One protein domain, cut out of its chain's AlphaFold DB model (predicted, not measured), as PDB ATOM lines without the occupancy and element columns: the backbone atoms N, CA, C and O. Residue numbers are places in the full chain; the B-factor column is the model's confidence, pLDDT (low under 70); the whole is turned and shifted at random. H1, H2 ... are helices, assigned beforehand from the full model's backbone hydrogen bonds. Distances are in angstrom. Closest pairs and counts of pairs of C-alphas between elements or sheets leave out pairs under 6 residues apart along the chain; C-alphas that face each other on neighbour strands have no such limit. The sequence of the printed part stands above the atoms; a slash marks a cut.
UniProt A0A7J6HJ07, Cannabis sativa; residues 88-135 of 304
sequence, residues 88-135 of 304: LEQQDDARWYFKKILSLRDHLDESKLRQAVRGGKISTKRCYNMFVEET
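This is residues 88 to 135 of the 304 residues of a protein of Cannabis sativa (UniProt A0A7J6HJ07). A long, lone helix, H1, sticks out with its residues 88 to 103 as an arm from a small head, where two short helices, H2 and H3, pack on each other with their lines crossed steeply. Between H2 and H3 the backbone makes a small loop in which residues 117 to 118 pair with residues 121 to 122, and residues 132 to 135 form a tail after H3. The printed part has 48 residues, with three named helices in the order H1, H2, H3 and no named strand; the class is all helix, with 33 of the 48 residues in the helices. The whole is loose, with a radius of gyration of the C-alphas of 13.5 A, and spans 40 by 28 by 17 A, the arm making much of the length.

H1, residues 88 to 105, touches no helix, and its residues 88 to 103 stand free. A tight link of 4 residues joins it to H2, residues 110 to 116, yet H1 and H2 are apart. A short link of 7 residues leads from H2 to H3, residues 124 to 131; in this link residues 117 to 118 and residues 121 to 122 form a short antiparallel pairing. H2 and H3 touch, with 7 pairs of C-alphas within 8 A. Their closest C-alphas are those of Ala 116 and Arg 126, 5.0 A apart. They run opposite ways at a steep tilt of 61 degrees, and their centres are 10.1 A apart. H1 and H3 are apart. Each O i to N i+4 pair is within hydrogen-bond range in H1 and H2, and 3 of 4 are in H3.

H1 begins at C-alpha 88, at (152.460, 66.203, 332.697), and ends at C-alpha 105, at (140.372, 50.245, 349.145); it has 18 residues and is 25.9 A long from first to last C-alpha. H2, with 7 residues, measures 9.8 A from C-alpha 110 to C-alpha 116. H3, with 8 residues, measures 11.3 A from C-alpha 124 to C-alpha 131, which lies at (139.475, 56.725, 359.627).

The two C-alphas farthest apart are those of Leu 88 and Gly 119, at 41.0 A, and the first and last printed C-alphas, of Leu 88 and Thr 135, are 39.3 A apart. Without residues 88 to 103, the remaining 32 residues span 28 by 21 by 12 A, with a radius of gyration of 9.4 A. The printed part has no cut and no long link between helices. The mean pLDDT of the printed part is 78.2, and one residue, Glu 134, is under 70.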
ATOM      1  N   LEU A  88     151.641  67.084 331.844       71.88
ATOM      2  CA  LEU A  88     152.460  66.203 332.697       71.88
ATOM      3  C   LEU A  88     152.218  66.452 334.198       71.88
ATOM      4  O   LEU A  88     152.093  65.509 334.973       71.88
ATOM      5  N   GLU A  89     152.053  67.715 334.587       72.56
ATOM      6  CA  GLU A  89     151.748  68.127 335.959       72.56
ATOM      7  C   GLU A  89     150.367  67.635 336.429       72.56
ATOM      8  O   GLU A  89     150.231  67.089 337.524       72.56
ATOM      9  N   GLN A  90     149.343  67.750 335.577       70.81
ATOM     10  CA  GLN A  90     147.998  67.241 335.862       70.81
ATOM     11  C   GLN A  90     147.946  65.707 335.888       70.81
ATOM     12  O   GLN A  90     147.173  65.129 336.651       70.81
ATOM     13  N   GLN A  91     148.758  65.035 335.067       72.25
ATOM     14  CA  GLN A  91     148.869  63.577 335.070       72.25
ATOM     15  C   GLN A  91     149.494  63.062 336.369       72.25
ATOM     16  O   GLN A  91     149.013  62.068 336.914       72.25
ATOM     17  N   ASP A  92     150.530  63.726 336.881       72.25
ATOM     18  CA  ASP A  92     151.142  63.368 338.164       72.25
ATOM     19  C   ASP A  92     150.178  63.575 339.338       72.25
ATOM     20  O   ASP A  92     150.071  62.706 340.211       72.25
ATOM     21  N   ASP A  93     149.410  64.665 339.325       71.38
ATOM     22  CA  ASP A  93     148.383  64.928 340.337       71.38
ATOM     23  C   ASP A  93     147.250  63.885 340.264       71.38
ATOM     24  O   ASP A  93     146.904  63.246 341.262       71.38
ATOM     25  N   ALA A  94     146.743  63.585 339.062       73.19
ATOM     26  CA  ALA A  94     145.744  62.537 338.847       73.19
ATOM     27  C   ALA A  94     146.241  61.157 339.312       73.19
ATOM     28  O   ALA A  94     145.521  60.439 340.012       73.19
ATOM     29  N   ARG A  95     147.494  60.789 338.998       78.50
ATOM     30  CA  ARG A  95     148.126  59.550 339.488       78.50
ATOM     31  C   ARG A  95     148.151  59.500 341.010       78.50
ATOM     32  O   ARG A  95     147.924  58.429 341.572       78.50
ATOM     33  N   TRP A  96     148.421  60.618 341.683       76.69
ATOM     34  CA  TRP A  96     148.386  60.684 343.142       76.69
ATOM     35  C   TRP A  96     146.980  60.411 343.684       76.69
ATOM     36  O   TRP A  96     146.832  59.562 344.567       76.69
ATOM     37  N   TYR A  97     145.945  61.041 343.119       70.44
ATOM     38  CA  TYR A  97     144.556  60.788 343.516       70.44
ATOM     39  C   TYR A  97     144.154  59.327 343.304       70.44
ATOM     40  O   TYR A  97     143.601  58.717 344.217       70.44
ATOM     41  N   PHE A  98     144.491  58.730 342.156       73.94
ATOM     42  CA  PHE A  98     144.220  57.315 341.892       73.94
ATOM     43  C   PHE A  98     144.957  56.395 342.863       73.94
ATOM     44  O   PHE A  98     144.335  55.514 343.454       73.94
ATOM     45  N   LYS A  99     146.253  56.625 343.102       76.25
ATOM     46  CA  LYS A  99     147.015  55.882 344.117       76.25
ATOM     47  C   LYS A  99     146.380  56.021 345.497       76.25
ATOM     48  O   LYS A  99     146.322  55.044 346.241       76.25
ATOM     49  N   LYS A 100     145.862  57.204 345.838       73.31
ATOM     50  CA  LYS A 100     145.208  57.436 347.123       73.31
ATOM     51  C   LYS A 100     143.863  56.715 347.222       73.31
ATOM     52  O   LYS A 100     143.627  56.058 348.232       73.31
ATOM     53  N   ILE A 101     143.029  56.760 346.184       71.75
ATOM     54  CA  ILE A 101     141.768  56.003 346.104       71.75
ATOM     55  C   ILE A 101     142.038  54.499 346.227       71.75
ATOM     56  O   ILE A 101     141.376  53.824 347.011       71.75
ATOM     57  N   LEU A 102     143.048  53.989 345.519       74.56
ATOM     58  CA  LEU A 102     143.459  52.590 345.614       74.56
ATOM     59  C   LEU A 102     143.945  52.241 347.024       74.56
ATOM     60  O   LEU A 102     143.503  51.240 347.567       74.56
ATOM     61  N   SER A 103     144.744  53.099 347.667       77.44
ATOM     62  CA  SER A 103     145.175  52.870 349.056       77.44
ATOM     63  C   SER A 103     144.015  52.856 350.060       77.44
ATOM     64  O   SER A 103     144.099  52.209 351.095       77.44
ATOM     65  N   LEU A 104     142.913  53.561 349.773       70.81
ATOM     66  CA  LEU A 104     141.725  53.552 350.631       70.81
ATOM     67  C   LEU A 104     140.922  52.253 350.500       70.81
ATOM     68  O   LEU A 104     140.225  51.894 351.448       70.81
ATOM     69  N   ARG A 105     141.031  51.541 349.368       72.81
ATOM     70  CA  ARG A 105     140.372  50.245 349.145       72.81
ATOM     71  C   ARG A 105     140.768  49.230 350.211       72.81
ATOM     72  O   ARG A 105     139.903  48.529 350.721       72.81
ATOM     73  N   ASP A 106     142.042  49.208 350.585       74.81
ATOM     74  CA  ASP A 106     142.575  48.250 351.560       74.81
ATOM     75  C   ASP A 106     142.093  48.539 352.993       74.81
ATOM     76  O   ASP A 106     142.176  47.690 353.879       74.81
ATOM     77  N   HIS A 107     141.550  49.735 353.231       75.44
ATOM     78  CA  HIS A 107     141.057  50.172 354.535       75.44
ATOM     79  C   HIS A 107     139.519  50.217 354.631       75.44
ATOM     80  O   HIS A 107     138.985  50.230 355.748       75.44
ATOM     81  N   LEU A 108     138.816  50.235 353.490       76.00
ATOM     82  CA  LEU A 108     137.356  50.247 353.340       76.00
ATOM     83  C   LEU A 108     136.839  48.845 352.985       76.00
ATOM     84  O   LEU A 108     136.554  48.548 351.826       76.00
ATOM     85  N   ASP A 109     136.696  47.988 353.993       80.19
ATOM     86  CA  ASP A 109     136.038  46.694 353.822       80.19
ATOM     87  C   ASP A 109     134.506  46.832 353.683       80.19
ATOM     88  O   ASP A 109     133.898  47.878 353.944       80.19
ATOM     89  N   GLU A 110     133.858  45.744 353.260       81.69
ATOM     90  CA  GLU A 110     132.406  45.704 353.074       81.69
ATOM     91  C   GLU A 110     131.642  46.014 354.376       81.69
ATOM     92  O   GLU A 110     130.585  46.648 354.349       81.69
ATOM     93  N   SER A 111     132.198  45.634 355.530       84.50
ATOM     94  CA  SER A 111     131.606  45.894 356.846       84.50
ATOM     95  C   SER A 111     131.535  47.396 357.148       84.50
ATOM     96  O   SER A 111     130.465  47.920 357.478       84.50
ATOM     97  N   LYS A 112     132.638  48.127 356.956       82.81
ATOM     98  CA  LYS A 112     132.713  49.585 357.131       82.81
ATOM     99  C   LYS A 112     131.831  50.318 356.129       82.81
ATOM    100  O   LYS A 112     131.136  51.263 356.506       82.81
ATOM    101  N   LEU A 113     131.787  49.864 354.874       83.25
ATOM    102  CA  LEU A 113     130.892  50.438 353.866       83.25
ATOM    103  C   LEU A 113     129.424  50.287 354.275       83.25
ATOM    104  O   LEU A 113     128.684  51.270 354.232       83.25
ATOM    105  N   ARG A 114     129.016  49.108 354.763       86.06
ATOM    106  CA  ARG A 114     127.659  48.871 355.287       86.06
ATOM    107  C   ARG A 114     127.341  49.770 356.486       86.06
ATOM    108  O   ARG A 114     126.264  50.360 356.526       86.06
ATOM    109  N   GLN A 115     128.278  49.955 357.419       86.19
ATOM    110  CA  GLN A 115     128.108  50.881 358.551       86.19
ATOM    111  C   GLN A 115     127.988  52.353 358.113       86.19
ATOM    112  O   GLN A 115     127.335  53.165 358.780       86.19
ATOM    113  N   ALA A 116     128.607  52.717 356.989       86.12
ATOM    114  CA  ALA A 116     128.550  54.066 356.449       86.12
ATOM    115  C   ALA A 116     127.253  54.365 355.677       86.12
ATOM    116  O   ALA A 116     126.957  55.541 355.426       86.12
ATOM    117  N   VAL A 117     126.452  53.352 355.328       90.00
ATOM    118  CA  VAL A 117     125.163  53.539 354.649       90.00
ATOM    119  C   VAL A 117     124.138  54.179 355.589       90.00
ATOM    120  O   VAL A 117     123.983  53.821 356.757       90.00
ATOM    121  N   ARG A 118     123.397  55.163 355.073       84.75
ATOM    122  CA  ARG A 118     122.222  55.737 355.735       84.75
ATOM    123  C   ARG A 118     121.177  56.084 354.682       84.75
ATOM    124  O   ARG A 118     121.476  56.814 353.745       84.75
ATOM    125  N   GLY A 119     119.953  55.575 354.840       83.44
ATOM    126  CA  GLY A 119     118.877  55.808 353.868       83.44
ATOM    127  C   GLY A 119     119.209  55.283 352.466       83.44
ATOM    128  O   GLY A 119     118.950  55.968 351.483       83.44
ATOM    129  N   GLY A 120     119.870  54.122 352.380       86.00
ATOM    130  CA  GLY A 120     120.242  53.482 351.112       86.00
ATOM    131  C   GLY A 120     121.419  54.120 350.364       86.00
ATOM    132  O   GLY A 120     121.798  53.623 349.311       86.00
ATOM    133  N   LYS A 121     122.028  55.194 350.888       85.12
ATOM    134  CA  LYS A 121     123.203  55.845 350.285       85.12
ATOM    135  C   LYS A 121     124.405  55.784 351.220       85.12
ATOM    136  O   LYS A 121     124.260  55.958 352.433       85.12
ATOM    137  N   ILE A 122     125.595  55.572 350.660       82.06
ATOM    138  CA  ILE A 122     126.853  55.651 351.413       82.06
ATOM    139  C   ILE A 122     127.062  57.102 351.853       82.06
ATOM    140  O   ILE A 122     127.021  58.028 351.044       82.06
ATOM    141  N   SER A 123     127.290  57.311 353.148       86.75
ATOM    142  CA  SER A 123     127.616  58.625 353.686       86.75
ATOM    143  C   SER A 123     129.129  58.808 353.741       86.75
ATOM    144  O   SER A 123     129.789  58.267 354.628       86.75
ATOM    145  N   THR A 124     129.672  59.649 352.858       81.62
ATOM    146  CA  THR A 124     131.105  59.999 352.848       81.62
ATOM    147  C   THR A 124     131.583  60.502 354.210       81.62
ATOM    148  O   THR A 124     132.671  60.147 354.645       81.62
ATOM    149  N   LYS A 125     130.741  61.262 354.930       79.56
ATOM    150  CA  LYS A 125     131.027  61.717 356.299       79.56
ATOM    151  C   LYS A 125     131.246  60.546 357.261       79.56
ATOM    152  O   LYS A 125     132.161  60.593 358.067       79.56
ATOM    153  N   ARG A 126     130.412  59.503 357.198       83.44
ATOM    154  CA  ARG A 126     130.547  58.343 358.092       83.44
ATOM    155  C   ARG A 126     131.793  57.534 357.762       83.44
ATOM    156  O   ARG A 126     132.501  57.186 358.693       83.44
ATOM    157  N   CYS A 127     132.085  57.316 356.476       82.31
ATOM    158  CA  CYS A 127     133.348  56.699 356.062       82.31
ATOM    159  C   CYS A 127     134.542  57.494 356.596       82.31
ATOM    160  O   CYS A 127     135.417  56.926 357.231       82.31
ATOM    161  N   TYR A 128     134.558  58.812 356.380       79.94
ATOM    162  CA  TYR A 128     135.640  59.680 356.838       79.94
ATOM    163  C   TYR A 128     135.855  59.571 358.354       79.94
ATOM    164  O   TYR A 128     136.970  59.325 358.801       79.94
ATOM    165  N   ASN A 129     134.777  59.641 359.136       80.06
ATOM    166  CA  ASN A 129     134.835  59.541 360.594       80.06
ATOM    167  C   ASN A 129     135.299  58.165 361.117       80.06
ATOM    168  O   ASN A 129     135.653  58.071 362.284       80.06
ATOM    169  N   MET A 130     135.316  57.103 360.299       81.06
ATOM    170  CA  MET A 130     135.887  55.798 360.686       81.06
ATOM    171  C   MET A 130     137.417  55.771 360.615       81.06
ATOM    172  O   MET A 130     138.036  54.913 361.239       81.06
ATOM    173  N   PHE A 131     138.022  56.660 359.826       76.19
ATOM    174  CA  PHE A 131     139.475  56.725 359.627       76.19
ATOM    175  C   PHE A 131     140.136  57.861 360.397       76.19
ATOM    176  O   PHE A 131     141.360  57.924 360.464       76.19
ATOM    177  N   VAL A 132     139.339  58.775 360.938       78.00
ATOM    178  CA  VAL A 132     139.832  59.879 361.749       78.00
ATOM    179  C   VAL A 132     139.695  59.501 363.210       78.00
ATOM    180  O   VAL A 132     138.588  59.282 363.699       78.00
ATOM    181  N   GLU A 133     140.818  59.480 363.920       70.88
ATOM    182  CA  GLU A 133     140.823  59.500 365.378       70.88
ATOM    183  C   GLU A 133     140.293  60.869 365.835       70.88
ATOM    184  O   GLU A 133     141.022  61.857 365.923       70.88
ATOM    185  N   GLU A 134     138.977  60.971 366.035       67.62
ATOM    186  CA  GLU A 134     138.355  62.201 366.523       67.62
ATOM    187  C   GLU A 134     138.601  62.342 368.029       67.62
ATOM    188  O   GLU A 134     137.911  61.734 368.851       67.62
ATOM    189  N   THR A 135     139.535  63.210 368.417       75.38
ATOM    190  CA  THR A 135     139.574  63.717 369.792       75.38
ATOM    191  C   THR A 135     138.383  64.651 369.986       75.38
ATOM    192  O   THR A 135     138.316  65.732 369.398       75.38
TER     193      THR A 135